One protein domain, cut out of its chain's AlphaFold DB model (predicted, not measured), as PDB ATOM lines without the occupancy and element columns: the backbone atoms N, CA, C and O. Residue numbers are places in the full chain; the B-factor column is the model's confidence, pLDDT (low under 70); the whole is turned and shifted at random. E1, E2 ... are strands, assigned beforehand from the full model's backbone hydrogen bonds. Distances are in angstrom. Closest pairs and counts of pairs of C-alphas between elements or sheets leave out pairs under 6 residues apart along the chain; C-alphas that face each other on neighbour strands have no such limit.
ATOM      1  N   LEU A 226     -24.737  23.516 -43.282       91.44
ATOM      2  CA  LEU A 226     -25.701  24.351 -43.997       91.44
ATOM      3  C   LEU A 226     -26.092  25.543 -43.116       91.44
ATOM      4  O   LEU A 226     -26.313  25.377 -41.919       91.44
ATOM      5  N   THR A 227     -26.201  26.747 -43.682       87.38
ATOM      6  CA  THR A 227     -26.611  27.935 -42.911       87.38
ATOM      7  C   THR A 227     -27.679  28.748 -43.630       87.38
ATOM      8  O   THR A 227     -27.787  28.741 -44.858       87.38
ATOM      9  N   SER A 228     -28.453  29.519 -42.871       83.00
ATOM     10  CA  SER A 228     -29.449  30.455 -43.410       83.00
ATOM     11  C   SER A 228     -28.868  31.601 -44.262       83.00
ATOM     12  O   SER A 228     -29.638  32.348 -44.867       83.00
ATOM     13  N   GLY A 229     -27.538  31.748 -44.344       80.19
ATOM     14  CA  GLY A 229     -26.872  32.798 -45.123       80.19
ATOM     15  C   GLY A 229     -26.573  32.450 -46.588       80.19
ATOM     16  O   GLY A 229     -26.444  33.356 -47.418       80.19
ATOM     17  N   ALA A 230     -26.489  31.163 -46.941       85.69
ATOM     18  CA  ALA A 230     -26.117  30.723 -48.287       85.69
ATOM     19  C   ALA A 230     -26.820  29.424 -48.696       85.69
ATOM     20  O   ALA A 230     -26.949  28.502 -47.897       85.69
ATOM     21  N   SER A 231     -27.252  29.354 -49.957       90.38
ATOM     22  CA  SER A 231     -27.762  28.122 -50.563       90.38
ATOM     23  C   SER A 231     -26.593  27.222 -50.967       90.38
ATOM     24  O   SER A 231     -25.532  27.721 -51.349       90.38
ATOM     25  N   ALA A 232     -26.787  25.906 -50.907       90.56
ATOM     26  CA  ALA A 232     -25.768  24.907 -51.231       90.56
ATOM     27  C   ALA A 232     -26.386  23.721 -51.985       90.56
ATOM     28  O   ALA A 232     -27.587  23.476 -51.905       90.56
ATOM     29  N   SER A 233     -25.575  22.972 -52.724       92.94
ATOM     30  CA  SER A 233     -26.025  21.777 -53.442       92.94
ATOM     31  C   SER A 233     -24.847  20.874 -53.766       92.94
ATOM     32  O   SER A 233     -23.778  21.375 -54.122       92.94
ATOM     33  N   GLY A 234     -25.070  19.565 -53.741       91.50
ATOM     34  CA  GLY A 234     -24.084  18.564 -54.128       91.50
ATOM     35  C   GLY A 234     -24.756  17.267 -54.562       91.50
ATOM     36  O   GLY A 234     -25.939  17.248 -54.903       91.50
ATOM     37  N   GLU A 235     -23.998  16.176 -54.564       93.69
ATOM     38  CA  GLU A 235     -24.545  14.855 -54.870       93.69
ATOM     39  C   GLU A 235     -25.598  14.461 -53.822       93.69
ATOM     40  O   GLU A 235     -25.346  14.510 -52.619       93.69
ATOM     41  N   GLY A 236     -26.811  14.154 -54.287       95.06
ATOM     42  CA  GLY A 236     -27.944  13.755 -53.451       95.06
ATOM     43  C   GLY A 236     -28.581  14.837 -52.566       95.06
ATOM     44  O   GLY A 236     -29.543  14.513 -51.874       95.06
ATOM     45  N   TYR A 237     -28.122  16.101 -52.568       97.50
ATOM     46  CA  TYR A 237     -28.727  17.151 -51.725       97.50
ATOM     47  C   TYR A 237     -28.842  18.544 -52.364       97.50
ATOM     48  O   TYR A 237     -27.980  18.992 -53.126       97.50
ATOM     49  N   THR A 238     -29.878  19.284 -51.954       97.75
ATOM     50  CA  THR A 238     -30.011  20.732 -52.181       97.75
ATOM     51  C   THR A 238     -30.503  21.455 -50.926       97.75
ATOM     52  O   THR A 238     -31.461  21.034 -50.283       97.75
ATOM     53  N   TRP A 239     -29.857  22.572 -50.591       96.62
ATOM     54  CA  TRP A 239     -30.228  23.492 -49.518       96.62
ATOM     55  C   TRP A 239     -30.571  24.861 -50.100       96.62
ATOM     56  O   TRP A 239     -29.721  25.537 -50.686       96.62
ATOM     57  N   ASP A 240     -31.816  25.278 -49.909       95.19
ATOM     58  CA  ASP A 240     -32.312  26.602 -50.264       95.19
ATOM     59  C   ASP A 240     -32.410  27.468 -49.001       95.19
ATOM     60  O   ASP A 240     -33.242  27.223 -48.125       95.19
ATOM     61  N   ARG A 241     -31.566  28.505 -48.911       89.25
ATOM     62  CA  ARG A 241     -31.534  29.438 -47.772       89.25
ATOM     63  C   ARG A 241     -32.764  30.350 -47.697       89.25
ATOM     64  O   ARG A 241     -33.066  30.891 -46.630       89.25
ATOM     65  N   ASP A 242     -33.415  30.615 -48.829       88.75
ATOM     66  CA  ASP A 242     -34.492  31.595 -48.922       88.75
ATOM     67  C   ASP A 242     -35.775  30.937 -48.387       88.75
ATOM     68  O   ASP A 242     -36.481  31.538 -47.574       88.75
ATOM     69  N   THR A 243     -35.994  29.655 -48.709       93.62
ATOM     70  CA  THR A 243     -37.088  28.836 -48.150       93.62
ATOM     71  C   THR A 243     -36.729  28.036 -46.888       93.62
ATOM     72  O   THR A 243     -37.635  27.495 -46.261       93.62
ATOM     73  N   CYS A 244     -35.449  27.959 -46.498       95.00
ATOM     74  CA  CYS A 244     -34.936  27.045 -45.459       95.00
ATOM     75  C   CYS A 244     -35.324  25.574 -45.701       95.00
ATOM     76  O   CYS A 244     -35.703  24.848 -44.778       95.00
ATOM     77  N   THR A 245     -35.222  25.133 -46.958       97.62
ATOM     78  CA  THR A 245     -35.543  23.758 -47.361       97.62
ATOM     79  C   THR A 245     -34.274  22.966 -47.650       97.62
ATOM     80  O   THR A 245     -33.536  23.306 -48.575       97.62
ATOM     81  N   LEU A 246     -34.061  21.869 -46.918       98.50
ATOM     82  CA  LEU A 246     -33.154  20.792 -47.317       98.50
ATOM     83  C   LEU A 246     -33.964  19.732 -48.069       98.50
ATOM     84  O   LEU A 246     -34.959  19.227 -47.553       98.50
ATOM     85  N   THR A 247     -33.544  19.380 -49.280       98.38
ATOM     86  CA  THR A 247     -34.005  18.171 -49.972       98.38
ATOM     87  C   THR A 247     -32.857  17.178 -50.040       98.38
ATOM     88  O   THR A 247     -31.791  17.532 -50.542       98.38
ATOM     89  N   LEU A 248     -33.095  15.952 -49.575       98.44
ATOM     90  CA  LEU A 248     -32.233  14.794 -49.804       98.44
ATOM     91  C   LEU A 248     -32.926  13.855 -50.804       98.44
ATOM     92  O   LEU A 248     -34.129  13.604 -50.693       98.44
ATOM     93  N   ASP A 249     -32.188  13.408 -51.814       97.12
ATOM     94  CA  ASP A 249     -32.677  12.578 -52.922       97.12
ATOM     95  C   ASP A 249     -31.563  11.610 -53.348       97.12
ATOM     96  O   ASP A 249     -30.781  11.899 -54.257       97.12
ATOM     97  N   GLY A 250     -31.427  10.498 -52.621       95.75
ATOM     98  CA  GLY A 250     -30.313   9.560 -52.800       95.75
ATOM     99  C   GLY A 250     -28.990  10.036 -52.183       95.75
ATOM    100  O   GLY A 250     -27.924   9.708 -52.701       95.75
ATOM    101  N   PHE A 251     -29.032  10.847 -51.121       97.25
ATOM    102  CA  PHE A 251     -27.831  11.308 -50.421       97.25
ATOM    103  C   PHE A 251     -27.117  10.140 -49.740       97.25
ATOM    104  O   PHE A 251     -27.657   9.541 -48.814       97.25
ATOM    105  N   ALA A 252     -25.889   9.851 -50.160       95.12
ATOM    106  CA  ALA A 252     -25.044   8.834 -49.553       95.12
ATOM    107  C   ALA A 252     -23.709   9.448 -49.117       95.12
ATOM    108  O   ALA A 252     -23.013  10.070 -49.924       95.12
ATOM    109  N   ARG A 253     -23.324   9.255 -47.852       92.44
ATOM    110  CA  ARG A 253     -22.006   9.655 -47.342       92.44
ATOM    111  C   ARG A 253     -21.497   8.649 -46.311       92.44
ATOM    112  O   ARG A 253     -22.242   8.182 -45.456       92.44
ATOM    113  N   THR A 254     -20.210   8.339 -46.387       90.56
ATOM    114  CA  THR A 254     -19.501   7.596 -45.345       90.56
ATOM    115  C   THR A 254     -18.528   8.557 -44.692       90.56
ATOM    116  O   THR A 254     -17.727   9.176 -45.387       90.56
ATOM    117  N   TYR A 255     -18.632   8.682 -43.380       87.12
ATOM    118  CA  TYR A 255     -17.732   9.450 -42.545       87.12
ATOM    119  C   TYR A 255     -16.677   8.528 -41.940       87.12
ATOM    120  O   TYR A 255     -16.871   7.315 -41.820       87.12
ATOM    121  N   ASP A 256     -15.549   9.112 -41.570       76.12
ATOM    122  CA  ASP A 256     -14.510   8.414 -40.832       76.12
ATOM    123  C   ASP A 256     -14.913   8.313 -39.353       76.12
ATOM    124  O   ASP A 256     -15.598   9.189 -38.816       76.12
ATOM    125  N   THR A 257     -14.508   7.227 -38.691       60.16
ATOM    126  CA  THR A 257     -14.831   6.999 -37.275       60.16
ATOM    127  C   THR A 257     -14.336   8.170 -36.428       60.16
ATOM    128  O   THR A 257     -13.156   8.491 -36.531       60.16
ATOM    129  N   GLU A 258     -15.208   8.717 -35.568       59.47
ATOM    130  CA  GLU A 258     -15.058   9.966 -34.776       59.47
ATOM    131  C   GLU A 258     -15.692  11.237 -35.393       59.47
ATOM    132  O   GLU A 258     -15.620  12.304 -34.786       59.47
ATOM    133  N   ALA A 259     -16.415  11.159 -36.519       72.56
ATOM    134  CA  ALA A 259     -17.210  12.298 -36.996       72.56
ATOM    135  C   ALA A 259     -18.330  12.709 -36.006       72.56
ATOM    136  O   ALA A 259     -19.241  11.930 -35.715       72.56
ATOM    137  N   GLU A 260     -18.285  13.965 -35.543       74.69
ATOM    138  CA  GLU A 260     -19.207  14.577 -34.560       74.69
ATOM    139  C   GLU A 260     -20.629  14.866 -35.103       74.69
ATOM    140  O   GLU A 260     -21.447  15.468 -34.411       74.69
ATOM    141  N   GLY A 261     -20.949  14.466 -36.338       84.56
ATOM    142  CA  GLY A 261     -22.275  14.640 -36.940       84.56
ATOM    143  C   GLY A 261     -22.261  14.572 -38.469       84.56
ATOM    144  O   GLY A 261     -21.216  14.729 -39.106       84.56
ATOM    145  N   GLY A 262     -23.431  14.332 -39.065       91.75
ATOM    146  CA  GLY A 262     -23.580  14.178 -40.511       91.75
ATOM    147  C   GLY A 262     -23.822  15.498 -41.251       91.75
ATOM    148  O   GLY A 262     -22.946  16.005 -41.967       91.75
ATOM    149  N   ILE A 263     -25.019  16.058 -41.082       94.38
ATOM    150  CA  ILE A 263     -25.452  17.344 -41.640       94.38
ATOM    151  C   ILE A 263     -25.860  18.265 -40.486       94.38
ATOM    152  O   ILE A 263     -26.785  17.955 -39.736       94.38
ATOM    153  N   GLY A 264     -25.204  19.419 -40.367       92.44
ATOM    154  CA  GLY A 264     -25.552  20.461 -39.400       92.44
ATOM    155  C   GLY A 264     -26.275  21.622 -40.082       92.44
ATOM    156  O   GLY A 264     -25.697  22.243 -40.973       92.44
ATOM    157  N   ILE A 265     -27.501  21.952 -39.669       93.31
ATOM    158  CA  ILE A 265     -28.275  23.086 -40.209       93.31
ATOM    159  C   ILE A 265     -28.367  24.211 -39.174       93.31
ATOM    160  O   ILE A 265     -29.021  24.051 -38.148       93.31
ATOM    161  N   GLN A 266     -27.772  25.365 -39.479       89.75
ATOM    162  CA  GLN A 266     -27.821  26.588 -38.666       89.75
ATOM    163  C   GLN A 266     -28.806  27.590 -39.299       89.75
ATOM    164  O   GLN A 266     -28.463  28.363 -40.210       89.75
ATOM    165  N   ALA A 267     -30.077  27.505 -38.900       88.25
ATOM    166  CA  ALA A 267     -31.178  28.318 -39.414       88.25
ATOM    167  C   ALA A 267     -32.037  28.899 -38.274       88.25
ATOM    168  O   ALA A 267     -33.269  28.851 -38.288       88.25
ATOM    169  N   GLU A 268     -31.369  29.455 -37.272       81.25
ATOM    170  CA  GLU A 268     -31.957  29.828 -35.994       81.25
ATOM    171  C   GLU A 268     -33.058  30.889 -36.120       81.25
ATOM    172  O   GLU A 268     -32.992  31.828 -36.916       81.25
ATOM    173  N   GLY A 269     -34.140  30.688 -35.363       81.06
ATOM    174  CA  GLY A 269     -35.357  31.496 -35.474       81.06
ATOM    175  C   GLY A 269     -36.134  31.335 -36.790       81.06
ATOM    176  O   GLY A 269     -37.108  32.061 -36.994       81.06
ATOM    177  N   ARG A 270     -35.742  30.415 -37.688       88.25
ATOM    178  CA  ARG A 270     -36.457  30.106 -38.938       88.25
ATOM    179  C   ARG A 270     -37.040  28.693 -38.900       88.25
ATOM    180  O   ARG A 270     -36.459  27.780 -38.319       88.25
ATOM    181  N   ALA A 271     -38.188  28.520 -39.549       94.19
ATOM    182  CA  ALA A 271     -38.777  27.207 -39.779       94.19
ATOM    183  C   ALA A 271     -37.998  26.482 -40.886       94.19
ATOM    184  O   ALA A 271     -37.744  27.061 -41.944       94.19
ATOM    185  N   ILE A 272     -37.635  25.227 -40.637       97.06
ATOM    186  CA  ILE A 272     -36.879  24.366 -41.547       97.06
ATOM    187  C   ILE A 272     -37.844  23.365 -42.187       97.06
ATOM    188  O   ILE A 272     -38.705  22.797 -41.517       97.06
ATOM    189  N   THR A 273     -37.686  23.104 -43.482       98.00
ATOM    190  CA  THR A 273     -38.344  21.973 -44.153       98.00
ATOM    191  C   THR A 273     -37.296  20.939 -44.551       98.00
ATOM    192  O   THR A 273     -36.361  21.272 -45.277       98.00
ATOM    193  N   LEU A 274     -37.473  19.683 -44.135       98.25
ATOM    194  CA  LEU A 274     -36.694  18.551 -44.637       98.25
ATOM    195  C   LEU A 274     -37.567  17.706 -45.570       98.25
ATOM    196  O   LEU A 274     -38.630  17.215 -45.185       98.25
ATOM    197  N   VAL A 275     -37.112  17.553 -46.811       97.94
ATOM    198  CA  VAL A 275     -37.751  16.734 -47.841       97.94
ATOM    199  C   VAL A 275     -36.899  15.497 -48.084       97.94
ATOM    200  O   VAL A 275     -35.794  15.623 -48.609       97.94
ATOM    201  N   LEU A 276     -37.413  14.316 -47.741       97.62
ATOM    202  CA  LEU A 276     -36.743  13.046 -48.030       97.62
ATOM    203  C   LEU A 276     -37.334  12.382 -49.274       97.62
ATOM    204  O   LEU A 276     -38.554  12.252 -49.429       97.62
ATOM    205  N   LYS A 277     -36.450  11.928 -50.156       94.69
ATOM    206  CA  LYS A 277     -36.760  11.127 -51.340       94.69
ATOM    207  C   LYS A 277     -35.700  10.044 -51.508       94.69
ATOM    208  O   LYS A 277     -34.553  10.240 -51.111       94.69
ATOM    209  N   GLY A 278     -36.088   8.926 -52.115       93.00
ATOM    210  CA  GLY A 278     -35.196   7.780 -52.282       93.00
ATOM    211  C   GLY A 278     -34.680   7.245 -50.942       93.00
ATOM    212  O   GLY A 278     -35.279   7.480 -49.893       93.00
ATOM    213  N   GLU A 279     -33.563   6.534 -51.000       96.44
ATOM    214  CA  GLU A 279     -32.847   6.021 -49.832       96.44
ATOM    215  C   GLU A 279     -31.673   6.961 -49.533       96.44
ATOM    216  O   GLU A 279     -30.848   7.202 -50.415       96.44
ATOM    217  N   ASN A 280     -31.606   7.523 -48.324       98.06
ATOM    218  CA  ASN A 280     -30.523   8.423 -47.913       98.06
ATOM    219  C   ASN A 280     -29.752   7.777 -46.760       98.06
ATOM    220  O   ASN A 280     -30.370   7.376 -45.779       98.06
ATOM    221  N   VAL A 281     -28.428   7.667 -46.877       96.62
ATOM    222  CA  VAL A 281     -27.589   6.836 -46.000       96.62
ATOM    223  C   VAL A 281     -26.362   7.613 -45.514       96.62
ATOM    224  O   VAL A 281     -25.592   8.144 -46.319       96.62
ATOM    225  N   MET A 282     -26.144   7.640 -44.198       94.56
ATOM    226  CA  MET A 282     -24.976   8.244 -43.551       94.56
ATOM    227  C   MET A 282     -24.303   7.265 -42.586       94.56
ATOM    228  O   MET A 282     -24.787   7.031 -41.486       94.56
ATOM    229  N   ASN A 283     -23.157   6.719 -42.994       91.06
ATOM    230  CA  ASN A 283     -22.418   5.700 -42.238       91.06
ATOM    231  C   ASN A 283     -21.190   6.279 -41.526       91.06
ATOM    232  O   ASN A 283     -20.594   7.232 -42.019       91.06
ATOM    233  N   GLY A 284     -20.735   5.642 -40.443       87.12
ATOM    234  CA  GLY A 284     -19.442   5.951 -39.806       87.12
ATOM    235  C   GLY A 284     -19.442   7.155 -38.857       87.12
ATOM    236  O   GLY A 284     -18.379   7.617 -38.450       87.12
ATOM    237  N   LEU A 285     -20.626   7.646 -38.492       88.31
ATOM    238  CA  LEU A 285     -20.808   8.678 -37.471       88.31
ATOM    239  C   LEU A 285     -20.445   8.161 -36.069       88.31
ATOM    240  O   LEU A 285     -20.419   6.954 -35.823       88.31
ATOM    241  N   SER A 286     -20.155   9.080 -35.149       82.06
ATOM    242  CA  SER A 286     -19.956   8.744 -33.736       82.06
ATOM    243  C   SER A 286     -21.276   8.373 -33.037       82.06
ATOM    244  O   SER A 286     -22.357   8.800 -33.441       82.06
ATOM    245  N   VAL A 287     -21.172   7.611 -31.944       78.81
ATOM    246  CA  VAL A 287     -22.269   7.340 -30.988       78.81
ATOM    247  C   VAL A 287     -22.230   8.270 -29.767       78.81
ATOM    248  O   VAL A 287     -22.968   8.061 -28.805       78.81
ATOM    249  N   GLU A 288     -21.335   9.263 -29.755       79.81
ATOM    250  CA  GLU A 288     -21.311  10.282 -28.704       79.81
ATOM    251  C   GLU A 288     -22.574  11.157 -28.735       79.81
ATOM    252  O   GLU A 288     -23.211  11.342 -29.771       79.81
ATOM    253  N   GLU A 289     -22.947  11.693 -27.571       65.56
ATOM    254  CA  GLU A 289     -24.118  12.558 -27.418       65.56
ATOM    255  C   GLU A 289     -24.066  13.707 -28.449       65.56
ATOM    256  O   GLU A 289     -23.034  14.360 -28.598       65.56
ATOM    257  N   TYR A 290     -25.175  13.946 -29.156       69.12
ATOM    258  CA  TYR A 290     -25.326  14.921 -30.256       69.12
ATOM    259  C   TYR A 290     -24.668  14.584 -31.610       69.12
ATOM    260  O   TYR A 290     -24.882  15.343 -32.557       69.12
ATOM    261  N   ALA A 291     -23.985  13.442 -31.773       82.94
ATOM    262  CA  ALA A 291     -23.471  12.978 -33.071       82.94
ATOM    263  C   ALA A 291     -24.585  12.413 -33.984       82.94
ATOM    264  O   ALA A 291     -24.651  11.223 -34.300       82.94
ATOM    265  N   MET A 292     -25.508  13.292 -34.377       91.38
ATOM    266  CA  MET A 292     -26.691  12.963 -35.171       91.38
ATOM    267  C   MET A 292     -26.368  12.857 -36.666       91.38
ATOM    268  O   MET A 292     -25.516  13.584 -37.187       91.38
ATOM    269  N   GLY A 293     -27.142  12.045 -37.389       94.75
ATOM    270  CA  GLY A 293     -27.206  12.074 -38.851       94.75
ATOM    271  C   GLY A 293     -27.533  13.470 -39.377       94.75
ATOM    272  O   GLY A 293     -26.782  14.039 -40.167       94.75
ATOM    273  N   ILE A 294     -28.620  14.063 -38.883       96.38
ATOM    274  CA  ILE A 294     -28.986  15.458 -39.135       96.38
ATOM    275  C   ILE A 294     -29.255  16.159 -37.800       96.38
ATOM    276  O   ILE A 294     -30.173  15.790 -37.063       96.38
ATOM    277  N   TYR A 295     -28.486  17.210 -37.517       94.31
ATOM    278  CA  TYR A 295     -28.709  18.115 -36.391       94.31
ATOM    279  C   TYR A 295     -29.123  19.497 -36.899       94.31
ATOM    280  O   TYR A 295     -28.426  20.117 -37.701       94.31
ATOM    281  N   CYS A 296     -30.265  19.991 -36.434       93.75
ATOM    282  CA  CYS A 296     -30.820  21.276 -36.846       93.75
ATOM    283  C   CYS A 296     -30.919  22.243 -35.666       93.75
ATOM    284  O   CYS A 296     -31.340  21.855 -34.580       93.75
ATOM    285  N   VAL A 297     -30.644  23.524 -35.906       91.25
ATOM    286  CA  VAL A 297     -30.994  24.617 -34.996       91.25
ATOM    287  C   VAL A 297     -31.927  25.573 -35.738       91.25
ATOM    288  O   VAL A 297     -31.580  26.105 -36.793       91.25
ATOM    289  N   GLY A 298     -33.147  25.744 -35.227       90.19
ATOM    290  CA  GLY A 298     -34.235  26.450 -35.909       90.19
ATOM    291  C   GLY A 298     -35.455  26.634 -35.008       90.19
ATOM    292  O   GLY A 298     -35.468  26.157 -33.881       90.19
ATOM    293  N   SER A 299     -36.494  27.329 -35.481       90.31
ATOM    294  CA  SER A 299     -37.733  27.526 -34.700       90.31
ATOM    295  C   SER A 299     -38.715  26.355 -34.788       90.31
ATOM    296  O   SER A 299     -39.636  26.257 -33.981       90.31
ATOM    297  N   SER A 300     -38.576  25.515 -35.814       94.31
ATOM    298  CA  SER A 300     -39.351  24.289 -36.038       94.31
ATOM    299  C   SER A 300     -38.763  23.511 -37.217       94.31
ATOM    300  O   SER A 300     -38.088  24.099 -38.067       94.31
ATOM    301  N   LEU A 301     -39.043  22.209 -37.298       97.25
ATOM    302  CA  LEU A 301     -38.718  21.379 -38.457       97.25
ATOM    303  C   LEU A 301     -39.958  20.629 -38.945       97.25
ATOM    304  O   LEU A 301     -40.637  19.956 -38.171       97.25
ATOM    305  N   THR A 302     -40.241  20.730 -40.242       97.50
ATOM    306  CA  THR A 302     -41.314  19.982 -40.906       97.50
ATOM    307  C   THR A 302     -40.740  18.930 -41.850       97.50
ATOM    308  O   THR A 302     -40.029  19.260 -42.802       97.50
ATOM    309  N   LEU A 303     -41.087  17.668 -41.601       96.56
ATOM    310  CA  LEU A 303     -40.751  16.507 -42.420       96.56
ATOM    311  C   LEU A 303     -41.803  16.266 -43.503       96.56
ATOM    312  O   LEU A 303     -43.002  16.303 -43.229       96.56
ATOM    313  N   LYS A 304     -41.363  15.970 -44.728       95.06
ATOM    314  CA  LYS A 304     -42.240  15.501 -45.811       95.06
ATOM    315  C   LYS A 304     -41.483  14.681 -46.853       95.06
ATOM    316  O   LYS A 304     -40.258  14.738 -46.933       95.06
ATOM    317  N   GLY A 305     -42.228  13.996 -47.713       92.31
ATOM    318  CA  GLY A 305     -41.684  13.231 -48.833       92.31
ATOM    319  C   GLY A 305     -41.991  11.742 -48.724       92.31
ATOM    320  O   GLY A 305     -42.903  11.344 -48.011       92.31
ATOM    321  N   THR A 306     -41.277  10.924 -49.487       89.69
ATOM    322  CA  THR A 306     -41.528   9.473 -49.589       89.69
ATOM    323  C   THR A 306     -40.205   8.714 -49.675       89.69
ATOM    324  O   THR A 306     -39.986   7.926 -50.595       89.69
ATOM    325  N   GLY A 307     -39.272   9.062 -48.792       94.31
ATOM    326  CA  GLY A 307     -37.929   8.494 -48.728       94.31
ATOM    327  C   GLY A 307     -37.536   8.134 -47.302       94.31
ATOM    328  O   GLY A 307     -38.244   8.472 -46.347       94.31
ATOM    329  N   SER A 308     -36.399   7.464 -47.171       96.38
ATOM    330  CA  SER A 308     -35.808   7.087 -45.888       96.38
ATOM    331  C   SER A 308     -34.594   7.940 -45.541       96.38
ATOM    332  O   SER A 308     -33.972   8.559 -46.410       96.38
ATOM    333  N   LEU A 309     -34.270   7.965 -44.253       98.06
ATOM    334  CA  LEU A 309     -32.986   8.396 -43.730       98.06
ATOM    335  C   LEU A 309     -32.450   7.270 -42.848       98.06
ATOM    336  O   LEU A 309     -33.107   6.878 -41.886       98.06
ATOM    337  N   ASP A 310     -31.278   6.757 -43.196       96.88
ATOM    338  CA  ASP A 310     -30.570   5.701 -42.483       96.88
ATOM    339  C   ASP A 310     -29.220   6.232 -41.997       96.88
ATOM    340  O   ASP A 310     -28.408   6.746 -42.770       96.88
ATOM    341  N   CYS A 311     -29.017   6.183 -40.689       94.31
ATOM    342  CA  CYS A 311     -27.829   6.639 -39.985       94.31
ATOM    343  C   CYS A 311     -27.391   5.570 -38.968       94.31
ATOM    344  O   CYS A 311     -27.055   5.901 -37.825       94.31
ATOM    345  N   GLU A 312     -27.456   4.282 -39.341       88.44
ATOM    346  CA  GLU A 312     -27.034   3.172 -38.480       88.44
ATOM    347  C   GLU A 312     -25.627   3.412 -37.891       88.44
ATOM    348  O   GLU A 312     -24.670   3.766 -38.585       88.44
ATOM    349  N   GLY A 313     -25.505   3.243 -36.571       83.44
ATOM    350  CA  GLY A 313     -24.266   3.495 -35.831       83.44
ATOM    351  C   GLY A 313     -24.027   4.950 -35.404       83.44
ATOM    352  O   GLY A 313     -23.007   5.204 -34.775       83.44
ATOM    353  N   SER A 314     -24.940   5.881 -35.694       89.69
ATOM    354  CA  SER A 314     -24.944   7.236 -35.110       89.69
ATOM    355  C   SER A 314     -25.631   7.289 -33.737       89.69
ATOM    356  O   SER A 314     -26.253   6.318 -33.301       89.69
ATOM    357  N   ALA A 315     -25.596   8.454 -33.078       90.88
ATOM    358  CA  ALA A 315     -26.422   8.729 -31.897       90.88
ATOM    359  C   ALA A 315     -27.929   8.897 -32.209       90.88
ATOM    360  O   ALA A 315     -28.737   8.975 -31.285       90.88
ATOM    361  N   GLY A 316     -28.309   8.967 -33.491       93.94
ATOM    362  CA  GLY A 316     -29.686   9.087 -33.970       93.94
ATOM    363  C   GLY A 316     -29.766   9.768 -35.343       93.94
ATOM    364  O   GLY A 316     -28.880  10.525 -35.737       93.94
ATOM    365  N   ALA A 317     -30.855   9.548 -36.079       96.31
ATOM    366  CA  ALA A 317     -31.017  10.035 -37.448       96.31
ATOM    367  C   ALA A 317     -31.285  11.545 -37.534       96.31
ATOM    368  O   ALA A 317     -30.714  12.221 -38.388       96.31
ATOM    369  N   LEU A 318     -32.167  12.082 -36.681       97.12
ATOM    370  CA  LEU A 318     -32.657  13.458 -36.804       97.12
ATOM    371  C   LEU A 318     -33.045  14.087 -35.458       97.12
ATOM    372  O   LEU A 318     -33.881  13.551 -34.729       97.12
ATOM    373  N   MET A 319     -32.512  15.283 -35.197       95.62
ATOM    374  CA  MET A 319     -32.902  16.158 -34.086       95.62
ATOM    375  C   MET A 319     -32.947  17.627 -34.528       95.62
ATOM    376  O   MET A 319     -32.125  18.079 -35.327       95.62
ATOM    377  N   ILE A 320     -33.886  18.384 -33.960       95.06
ATOM    378  CA  ILE A 320     -33.906  19.846 -33.949       95.06
ATOM    379  C   ILE A 320     -33.797  20.375 -32.512       95.06
ATOM    380  O   ILE A 320     -34.450  19.877 -31.597       95.06
ATOM    381  N   SER A 321     -32.991  21.421 -32.351       91.69
ATOM    382  CA  SER A 321     -32.892  22.287 -31.180       91.69
ATOM    383  C   SER A 321     -33.468  23.676 -31.488       91.69
ATOM    384  O   SER A 321     -33.359  24.176 -32.611       91.69
ATOM    385  N   GLY A 322     -34.083  24.308 -30.488       86.38
ATOM    386  CA  GLY A 322     -34.748  25.612 -30.588       86.38
ATOM    387  C   GLY A 322     -36.215  25.563 -31.035       86.38
ATOM    388  O   GLY A 322     -36.853  26.616 -31.111       86.38
ATOM    389  N   GLY A 323     -36.764  24.375 -31.304       89.12
ATOM    390  CA  GLY A 323     -38.115  24.224 -31.837       89.12
ATOM    391  C   GLY A 323     -38.600  22.782 -31.929       89.12
ATOM    392  O   GLY A 323     -37.848  21.835 -31.701       89.12
ATOM    393  N   SER A 324     -39.872  22.625 -32.302       92.75
ATOM    394  CA  SER A 324     -40.534  21.326 -32.430       92.75
ATOM    395  C   SER A 324     -40.346  20.669 -33.801       92.75
ATOM    396  O   SER A 324     -40.224  21.335 -34.836       92.75
ATOM    397  N   LEU A 325     -40.388  19.339 -33.802       96.06
ATOM    398  CA  LEU A 325     -40.438  18.475 -34.975       96.06
ATOM    399  C   LEU A 325     -41.892  18.090 -35.294       96.06
ATOM    400  O   LEU A 325     -42.656  17.741 -34.394       96.06
ATOM    401  N   ALA A 326     -42.271  18.118 -36.571       95.19
ATOM    402  CA  ALA A 326     -43.579  17.663 -37.045       95.19
ATOM    403  C   ALA A 326     -43.506  17.071 -38.461       95.19
ATOM    404  O   ALA A 326     -42.609  17.397 -39.239       95.19
ATOM    405  N   LEU A 327     -44.491  16.250 -38.822       94.94
ATOM    406  CA  LEU A 327     -44.769  15.868 -40.209       94.94
ATOM    407  C   LEU A 327     -45.667  16.911 -40.889       94.94
ATOM    408  O   LEU A 327     -46.470  17.581 -40.238       94.94
ATOM    409  N   ALA A 328     -45.539  17.045 -42.206       93.25
ATOM    410  CA  ALA A 328     -46.529  17.737 -43.023       93.25
ATOM    411  C   ALA A 328     -47.827  16.914 -43.127       93.25
ATOM    412  O   ALA A 328     -47.808  15.692 -43.026       93.25
ATOM    413  N   GLU A 329     -48.949  17.590 -43.381       89.81
ATOM    414  CA  GLU A 329     -50.255  16.949 -43.582       89.81
ATOM    415  C   GLU A 329     -50.206  15.897 -44.708       89.81
ATOM    416  O   GLU A 329     -49.672  16.162 -45.789       89.81
ATOM    417  N   GLY A 330     -50.768  14.710 -44.453       86.62
ATOM    418  CA  GLY A 330     -50.771  13.591 -45.396       86.62
ATOM    419  C   GLY A 330     -49.470  12.780 -45.435       86.62
ATOM    420  O   GLY A 330     -49.218  12.106 -46.437       86.62
ATOM    421  N   TYR A 331     -48.640  12.837 -44.387       89.69
ATOM    422  CA  TYR A 331     -47.423  12.032 -44.245       89.69
ATOM    423  C   TYR A 331     -47.324  11.380 -42.861       89.69
ATOM    424  O   TYR A 331     -47.629  12.016 -41.855       89.69
ATOM    425  N   SER A 332     -46.818  10.145 -42.817       91.31
ATOM    426  CA  SER A 332     -46.554   9.368 -41.598       91.31
ATOM    427  C   SER A 332     -45.121   8.816 -41.585       91.31
ATOM    428  O   SER A 332     -44.462   8.753 -42.627       91.31
ATOM    429  N   LEU A 333     -44.640   8.389 -40.413       93.62
ATOM    430  CA  LEU A 333     -43.450   7.532 -40.300       93.62
ATOM    431  C   LEU A 333     -43.813   6.047 -40.518       93.62
ATOM    432  O   LEU A 333     -44.992   5.695 -40.636       93.62
ATOM    433  N   ASN A 334     -42.800   5.178 -40.591       90.62
ATOM    434  CA  ASN A 334     -42.945   3.725 -40.460       90.62
ATOM    435  C   ASN A 334     -43.271   3.319 -39.010       90.62
ATOM    436  O   ASN A 334     -42.955   4.043 -38.075       90.62
ATOM    437  N   GLU A 335     -43.844   2.126 -38.827       88.94
ATOM    438  CA  GLU A 335     -44.331   1.599 -37.532       88.94
ATOM    439  C   GLU A 335     -43.258   1.490 -36.424       88.94
ATOM    440  O   GLU A 335     -43.593   1.298 -35.258       88.94
ATOM    441  N   GLU A 336     -41.977   1.595 -36.780       91.31
ATOM    442  CA  GLU A 336     -40.826   1.466 -35.876       91.31
ATOM    443  C   GLU A 336     -40.328   2.822 -35.343       91.31
ATOM    444  O   GLU A 336     -39.494   2.845 -34.437       91.31
ATOM    445  N   ALA A 337     -40.831   3.946 -35.873       95.19
ATOM    446  CA  ALA A 337     -40.380   5.292 -35.530       95.19
ATOM    447  C   ALA A 337     -41.541   6.229 -35.151       95.19
ATOM    448  O   ALA A 337     -42.618   6.181 -35.742       95.19
ATOM    449  N   ASP A 338     -41.298   7.124 -34.195       94.94
ATOM    450  CA  ASP A 338     -42.252   8.139 -33.730       94.94
ATOM    451  C   ASP A 338     -41.564   9.510 -33.552       94.94
ATOM    452  O   ASP A 338     -40.338   9.625 -33.624       94.94
ATOM    453  N   ILE A 339     -42.339  10.576 -33.345       95.50
ATOM    454  CA  ILE A 339     -41.834  11.935 -33.113       95.50
ATOM    455  C   ILE A 339     -41.961  12.293 -31.635       95.50
ATOM    456  O   ILE A 339     -43.055  12.541 -31.125       95.50
ATOM    457  N   PHE A 340     -40.818  12.450 -30.972       94.81
ATOM    458  CA  PHE A 340     -40.761  13.043 -29.643       94.81
ATOM    459  C   PHE A 340     -40.567  14.558 -29.737       94.81
ATOM    460  O   PHE A 340     -39.679  15.048 -30.437       94.81
ATOM    461  N   ASN A 341     -41.361  15.302 -28.970       93.81
ATOM    462  CA  ASN A 341     -41.143  16.718 -28.695       93.81
ATOM    463  C   ASN A 341     -41.097  16.919 -27.182       93.81
ATOM    464  O   ASN A 341     -42.013  16.502 -26.473       93.81
ATOM    465  N   GLU A 342     -40.058  17.588 -26.684       89.06
ATOM    466  CA  GLU A 342     -39.974  17.921 -25.264       89.06
ATOM    467  C   GLU A 342     -41.109  18.889 -24.876       89.06
ATOM    468  O   GLU A 342     -41.465  19.786 -25.641       89.06
ATOM    469  N   THR A 343     -41.645  18.775 -23.657       83.00
ATOM    470  CA  THR A 343     -42.712  19.650 -23.126       83.00
ATOM    471  C   THR A 343     -42.360  21.145 -23.166       83.00
ATOM    472  O   THR A 343     -43.248  21.996 -23.177       83.00
ATOM    473  N   SER A 344     -41.065  21.476 -23.179       80.25
ATOM    474  CA  SER A 344     -40.538  22.834 -23.343       80.25
ATOM    475  C   SER A 344     -40.773  23.422 -24.748       80.25
ATOM    476  O   SER A 344     -40.736  24.642 -24.912       80.25
ATOM    477  N   GLY A 345     -40.978  22.568 -25.758       76.19
ATOM    478  CA  GLY A 345     -40.931  22.908 -27.182       76.19
ATOM    479  C   GLY A 345     -39.522  23.192 -27.723       76.19
ATOM    480  O   GLY A 345     -39.402  23.594 -28.876       76.19
ATOM    481  N   ALA A 346     -38.470  23.018 -26.912       82.75
ATOM    482  CA  ALA A 346     -37.099  23.392 -27.259       82.75
ATOM    483  C   ALA A 346     -36.324  22.305 -28.021       82.75
ATOM    484  O   ALA A 346     -35.326  22.630 -28.660       82.75
ATOM    485  N   VAL A 347     -36.761  21.043 -27.960       90.19
ATOM    486  CA  VAL A 347     -36.143  19.918 -28.676       90.19
ATOM    487  C   VAL A 347     -37.223  19.043 -29.308       90.19
ATOM    488  O   VAL A 347     -38.191  18.669 -28.640       90.19
ATOM    489  N   GLY A 348     -37.020  18.677 -30.573       94.44
ATOM    490  CA  GLY A 348     -37.791  17.659 -31.286       94.44
ATOM    491  C   GLY A 348     -36.862  16.642 -31.949       94.44
ATOM    492  O   GLY A 348     -35.806  17.011 -32.461       94.44
ATOM    493  N   MET A 349     -37.218  15.360 -31.944       95.50
ATOM    494  CA  MET A 349     -36.383  14.284 -32.498       95.50
ATOM    495  C   MET A 349     -37.230  13.106 -32.991       95.50
ATOM    496  O   MET A 349     -38.357  12.913 -32.531       95.50
ATOM    497  N   VAL A 350     -36.682  12.316 -33.917       97.00
ATOM    498  CA  VAL A 350     -37.272  11.019 -34.287       97.00
ATOM    499  C   VAL A 350     -36.753   9.956 -33.321       97.00
ATOM    500  O   VAL A 350     -35.545   9.858 -33.096       97.00
ATOM    501  N   ILE A 351     -37.663   9.177 -32.746       96.62
ATOM    502  CA  ILE A 351     -37.391   8.156 -31.728       96.62
ATOM    503  C   ILE A 351     -37.843   6.774 -32.187       96.62
ATOM    504  O   ILE A 351     -38.681   6.661 -33.080       96.62
ATOM    505  N   GLU A 352     -37.327   5.727 -31.551       95.56
ATOM    506  CA  GLU A 352     -37.900   4.384 -31.643       95.56
ATOM    507  C   GLU A 352     -39.331   4.395 -31.076       95.56
ATOM    508  O   GLU A 352     -39.588   4.956 -30.000       95.56
ATOM    509  N   ALA A 353     -40.272   3.780 -31.795       92.81
ATOM    510  CA  ALA A 353     -41.689   3.806 -31.449       92.81
ATOM    511  C   ALA A 353     -41.968   3.222 -30.047       92.81
ATOM    512  O   ALA A 353     -41.520   2.127 -29.700       92.81
ATOM    513  N   GLY A 354     -42.747   3.953 -29.242       90.50
ATOM    514  CA  GLY A 354     -43.120   3.557 -27.878       90.50
ATOM    515  C   GLY A 354     -42.045   3.778 -26.804       90.50
ATOM    516  O   GLY A 354     -42.176   3.239 -25.703       90.50
ATOM    517  N   THR A 355     -40.982   4.540 -27.093       92.25
ATOM    518  CA  THR A 355     -39.955   4.900 -26.091       92.25
ATOM    519  C   THR A 355     -40.224   6.229 -25.370       92.25
ATOM    520  O   THR A 355     -39.656   6.472 -24.304       92.25
ATOM    521  N   ASP A 356     -41.152   7.045 -25.874       85.88
ATOM    522  CA  ASP A 356     -41.540   8.365 -25.359       85.88
ATOM    523  C   ASP A 356     -41.867   8.388 -23.851       85.88
ATOM    524  O   ASP A 356     -41.331   9.224 -23.120       85.88
ATOM    525  N   GLU A 357     -42.682   7.448 -23.360       80.75
ATOM    526  CA  GLU A 357     -43.085   7.383 -21.945       80.75
ATOM    527  C   GLU A 357     -41.969   6.884 -21.005       80.75
ATOM    528  O   GLU A 357     -42.045   7.083 -19.789       80.75
ATOM    529  N   THR A 358     -40.939   6.212 -21.537       81.25
ATOM    530  CA  THR A 358     -39.907   5.522 -20.730       81.25
ATOM    531  C   THR A 358     -38.530   6.185 -20.768       81.25
ATOM    532  O   THR A 358     -37.670   5.856 -19.948       81.25
ATOM    533  N   GLY A 359     -38.352   7.155 -21.662       86.75
ATOM    534  CA  GLY A 359     -37.085   7.805 -21.972       86.75
ATOM    535  C   GLY A 359     -36.842   7.690 -23.477       86.75
ATOM    536  O   GLY A 359     -36.519   6.590 -23.923       86.75
ATOM    537  N   PRO A 360     -37.004   8.777 -24.259       90.69
ATOM    538  CA  PRO A 360     -36.938   8.717 -25.717       90.69
ATOM    539  C   PRO A 360     -35.586   8.172 -26.185       90.69
ATOM    540  O   PRO A 360     -34.541   8.742 -25.865       90.69
ATOM    541  N   ILE A 361     -35.614   7.083 -26.955       93.25
ATOM    542  CA  ILE A 361     -34.432   6.512 -27.608       93.25
ATOM    543  C   ILE A 361     -34.414   7.052 -29.042       93.25
ATOM    544  O   ILE A 361     -35.351   6.756 -29.783       93.25
ATOM    545  N   PRO A 362     -33.415   7.851 -29.460       94.44
ATOM    546  CA  PRO A 362     -33.356   8.363 -30.826       94.44
ATOM    547  C   PRO A 362     -33.285   7.219 -31.845       94.44
ATOM    548  O   PRO A 362     -32.411   6.359 -31.754       94.44
ATOM    549  N   ALA A 363     -34.170   7.226 -32.843       95.75
ATOM    550  CA  ALA A 363     -34.114   6.242 -33.919       95.75
ATOM    551  C   ALA A 363     -32.916   6.544 -34.822       95.75
ATOM    552  O   ALA A 363     -32.742   7.681 -35.268       95.75
ATOM    553  N   THR A 364     -32.102   5.537 -35.133       95.25
ATOM    554  CA  THR A 364     -30.972   5.661 -36.070       95.25
ATOM    555  C   THR A 364     -31.398   5.595 -37.534       95.25
ATOM    556  O   THR A 364     -30.632   6.017 -38.396       95.25
ATOM    557  N   SER A 365     -32.620   5.154 -37.833       96.25
ATOM    558  CA  SER A 365     -33.211   5.222 -39.171       96.25
ATOM    559  C   SER A 365     -34.734   5.397 -39.122       96.25
ATOM    560  O   SER A 365     -35.381   5.070 -38.128       96.25
ATOM    561  N   PHE A 366     -35.318   5.953 -40.187       97.19
ATOM    562  CA  PHE A 366     -36.772   6.038 -40.375       97.19
ATOM    563  C   PHE A 366     -37.141   6.193 -41.857       97.19
ATOM    564  O   PHE A 366     -36.317   6.555 -42.698       97.19
ATOM    565  N   THR A 367     -38.413   5.956 -42.185       95.44
ATOM    566  CA  THR A 367     -38.982   6.181 -43.522       95.44
ATOM    567  C   THR A 367     -40.221   7.063 -43.435       95.44
ATOM    568  O   THR A 367     -41.113   6.789 -42.638       95.44
ATOM    569  N   ILE A 368     -40.309   8.084 -44.291       93.56
ATOM    570  CA  ILE A 368     -41.533   8.876 -44.466       93.56
ATOM    571  C   ILE A 368     -42.375   8.239 -45.573       93.56
ATOM    572  O   ILE A 368     -41.866   7.932 -46.654       93.56
ATOM    573  N   GLN A 369     -43.672   8.077 -45.331       88.75
ATOM    574  CA  GLN A 369     -44.642   7.595 -46.313       88.75
ATOM    575  C   GLN A 369     -45.778   8.609 -46.471       88.75
ATOM    576  O   GLN A 369     -46.108   9.335 -45.537       88.75
ATOM    577  N   SER A 370     -46.386   8.680 -47.657       83.69
ATOM    578  CA  SER A 370     -47.616   9.453 -47.849       83.69
ATOM    579  C   SER A 370     -48.817   8.670 -47.320       83.69
ATOM    580  O   SER A 370     -49.020   7.525 -47.730       83.69
ATOM    581  N   GLU A 371     -49.653   9.300 -46.503       68.81
ATOM    582  CA  GLU A 371     -50.887   8.708 -45.992       68.81
ATOM    583  C   GLU A 371     -51.901   8.497 -47.128       68.81
ATOM    584  O   GLU A 371     -52.636   9.403 -47.523       68.81
TER     585      GLU A 371
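What this domain is: This is residues 226 to 371 of the 521 residues of an uncharacterized protein of Catenibacillus scindens (UniProt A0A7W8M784). The chain winds in stacked three-sided turns, a solenoid of strands: E3 E4 E5, E6 E7 E8 and E9 E10 E11 each give one strand to each of three sheets. E12 E13 E14 make a further turn, with E15 and E16 inserted in two of the sheets between it and the third turn, and the hairpin E1 and E2 widens the remaining sheet at the other end. The sheets E1 E2 E3 E6 E9 E12 and E5 E8 E11 E15 E14 form a sandwich, two sheets face to face, and E4 E7 E10 E16 E13 is the third side; each sheet is mixed. The printed part has 146 residues, with no named helix and 16 strands, E1 to E16 in order along the chain. The class is all strand, and the whole is compact, with a radius of gyration of the C-alphas of 13.8 A and spans of 39 by 33 by 28 A.

How they stand to each other: E1, residues 232 to 234, E2, 237 to 240, and E3, 245 to 249, form a meander, each strand the antiparallel neighbour of the one before, and two hairpins; N 232 and O 239 are 3.0 A apart, N 238 and O 247 3.0 A. E6, 271 to 277, is parallel to E3, N 246 to O 273 2.9 A. E9, 300 to 305, is parallel to E6, N 272 to O 300 2.8 A, and E12, 324 to 327, to E9, N 303 to O 326 2.8 A. E4, 252 to 259, bends by 78 degrees at residue 256 and is parallel to E7, 279 to 285, N 255 to O 283 2.8 A. E7 is parallel to E10, 308 to 310, N 310 to O 280 2.8 A. E16, 365 to 370, is antiparallel to E10, N 309 to O 366 2.9 A, and to E13, 331 to 333, N 332 to O 369 2.9 A. E5, 263 to 266, is parallel to E8, 294 to 297, N 265 to O 295 2.8 A, and E8 to E11, 318 to 321, N 296 to O 319 2.9 A. E15, 347 to 352, is antiparallel to E11, N 320 to O 348 2.8 A, and forms a hairpin with E14, 337 to 341, N 338 to O 351 2.9 A. Across the sandwich, the closest C-alphas of E12 and E15, Leu 325 and Gly 348, are 4.6 A apart.

Where its parts are: E1 begins at C-alpha 232 (-25.768, 24.907, -51.231). E6 is 19.9 A long, E7 17.5 A and E16 17.3 A. E16 ends at C-alpha 370 (-47.616, 9.453, -47.849).

The domain as a whole: The C-alphas farthest apart, Ala 230 and Thr 358, are 39.8 A apart. The printed part has no cut; the link E15 to E16 is long, residues 353 to 364. Mean pLDDT of the printed part is 90.6; residues 257 to 258, 289 to 290 and 371 are under 70.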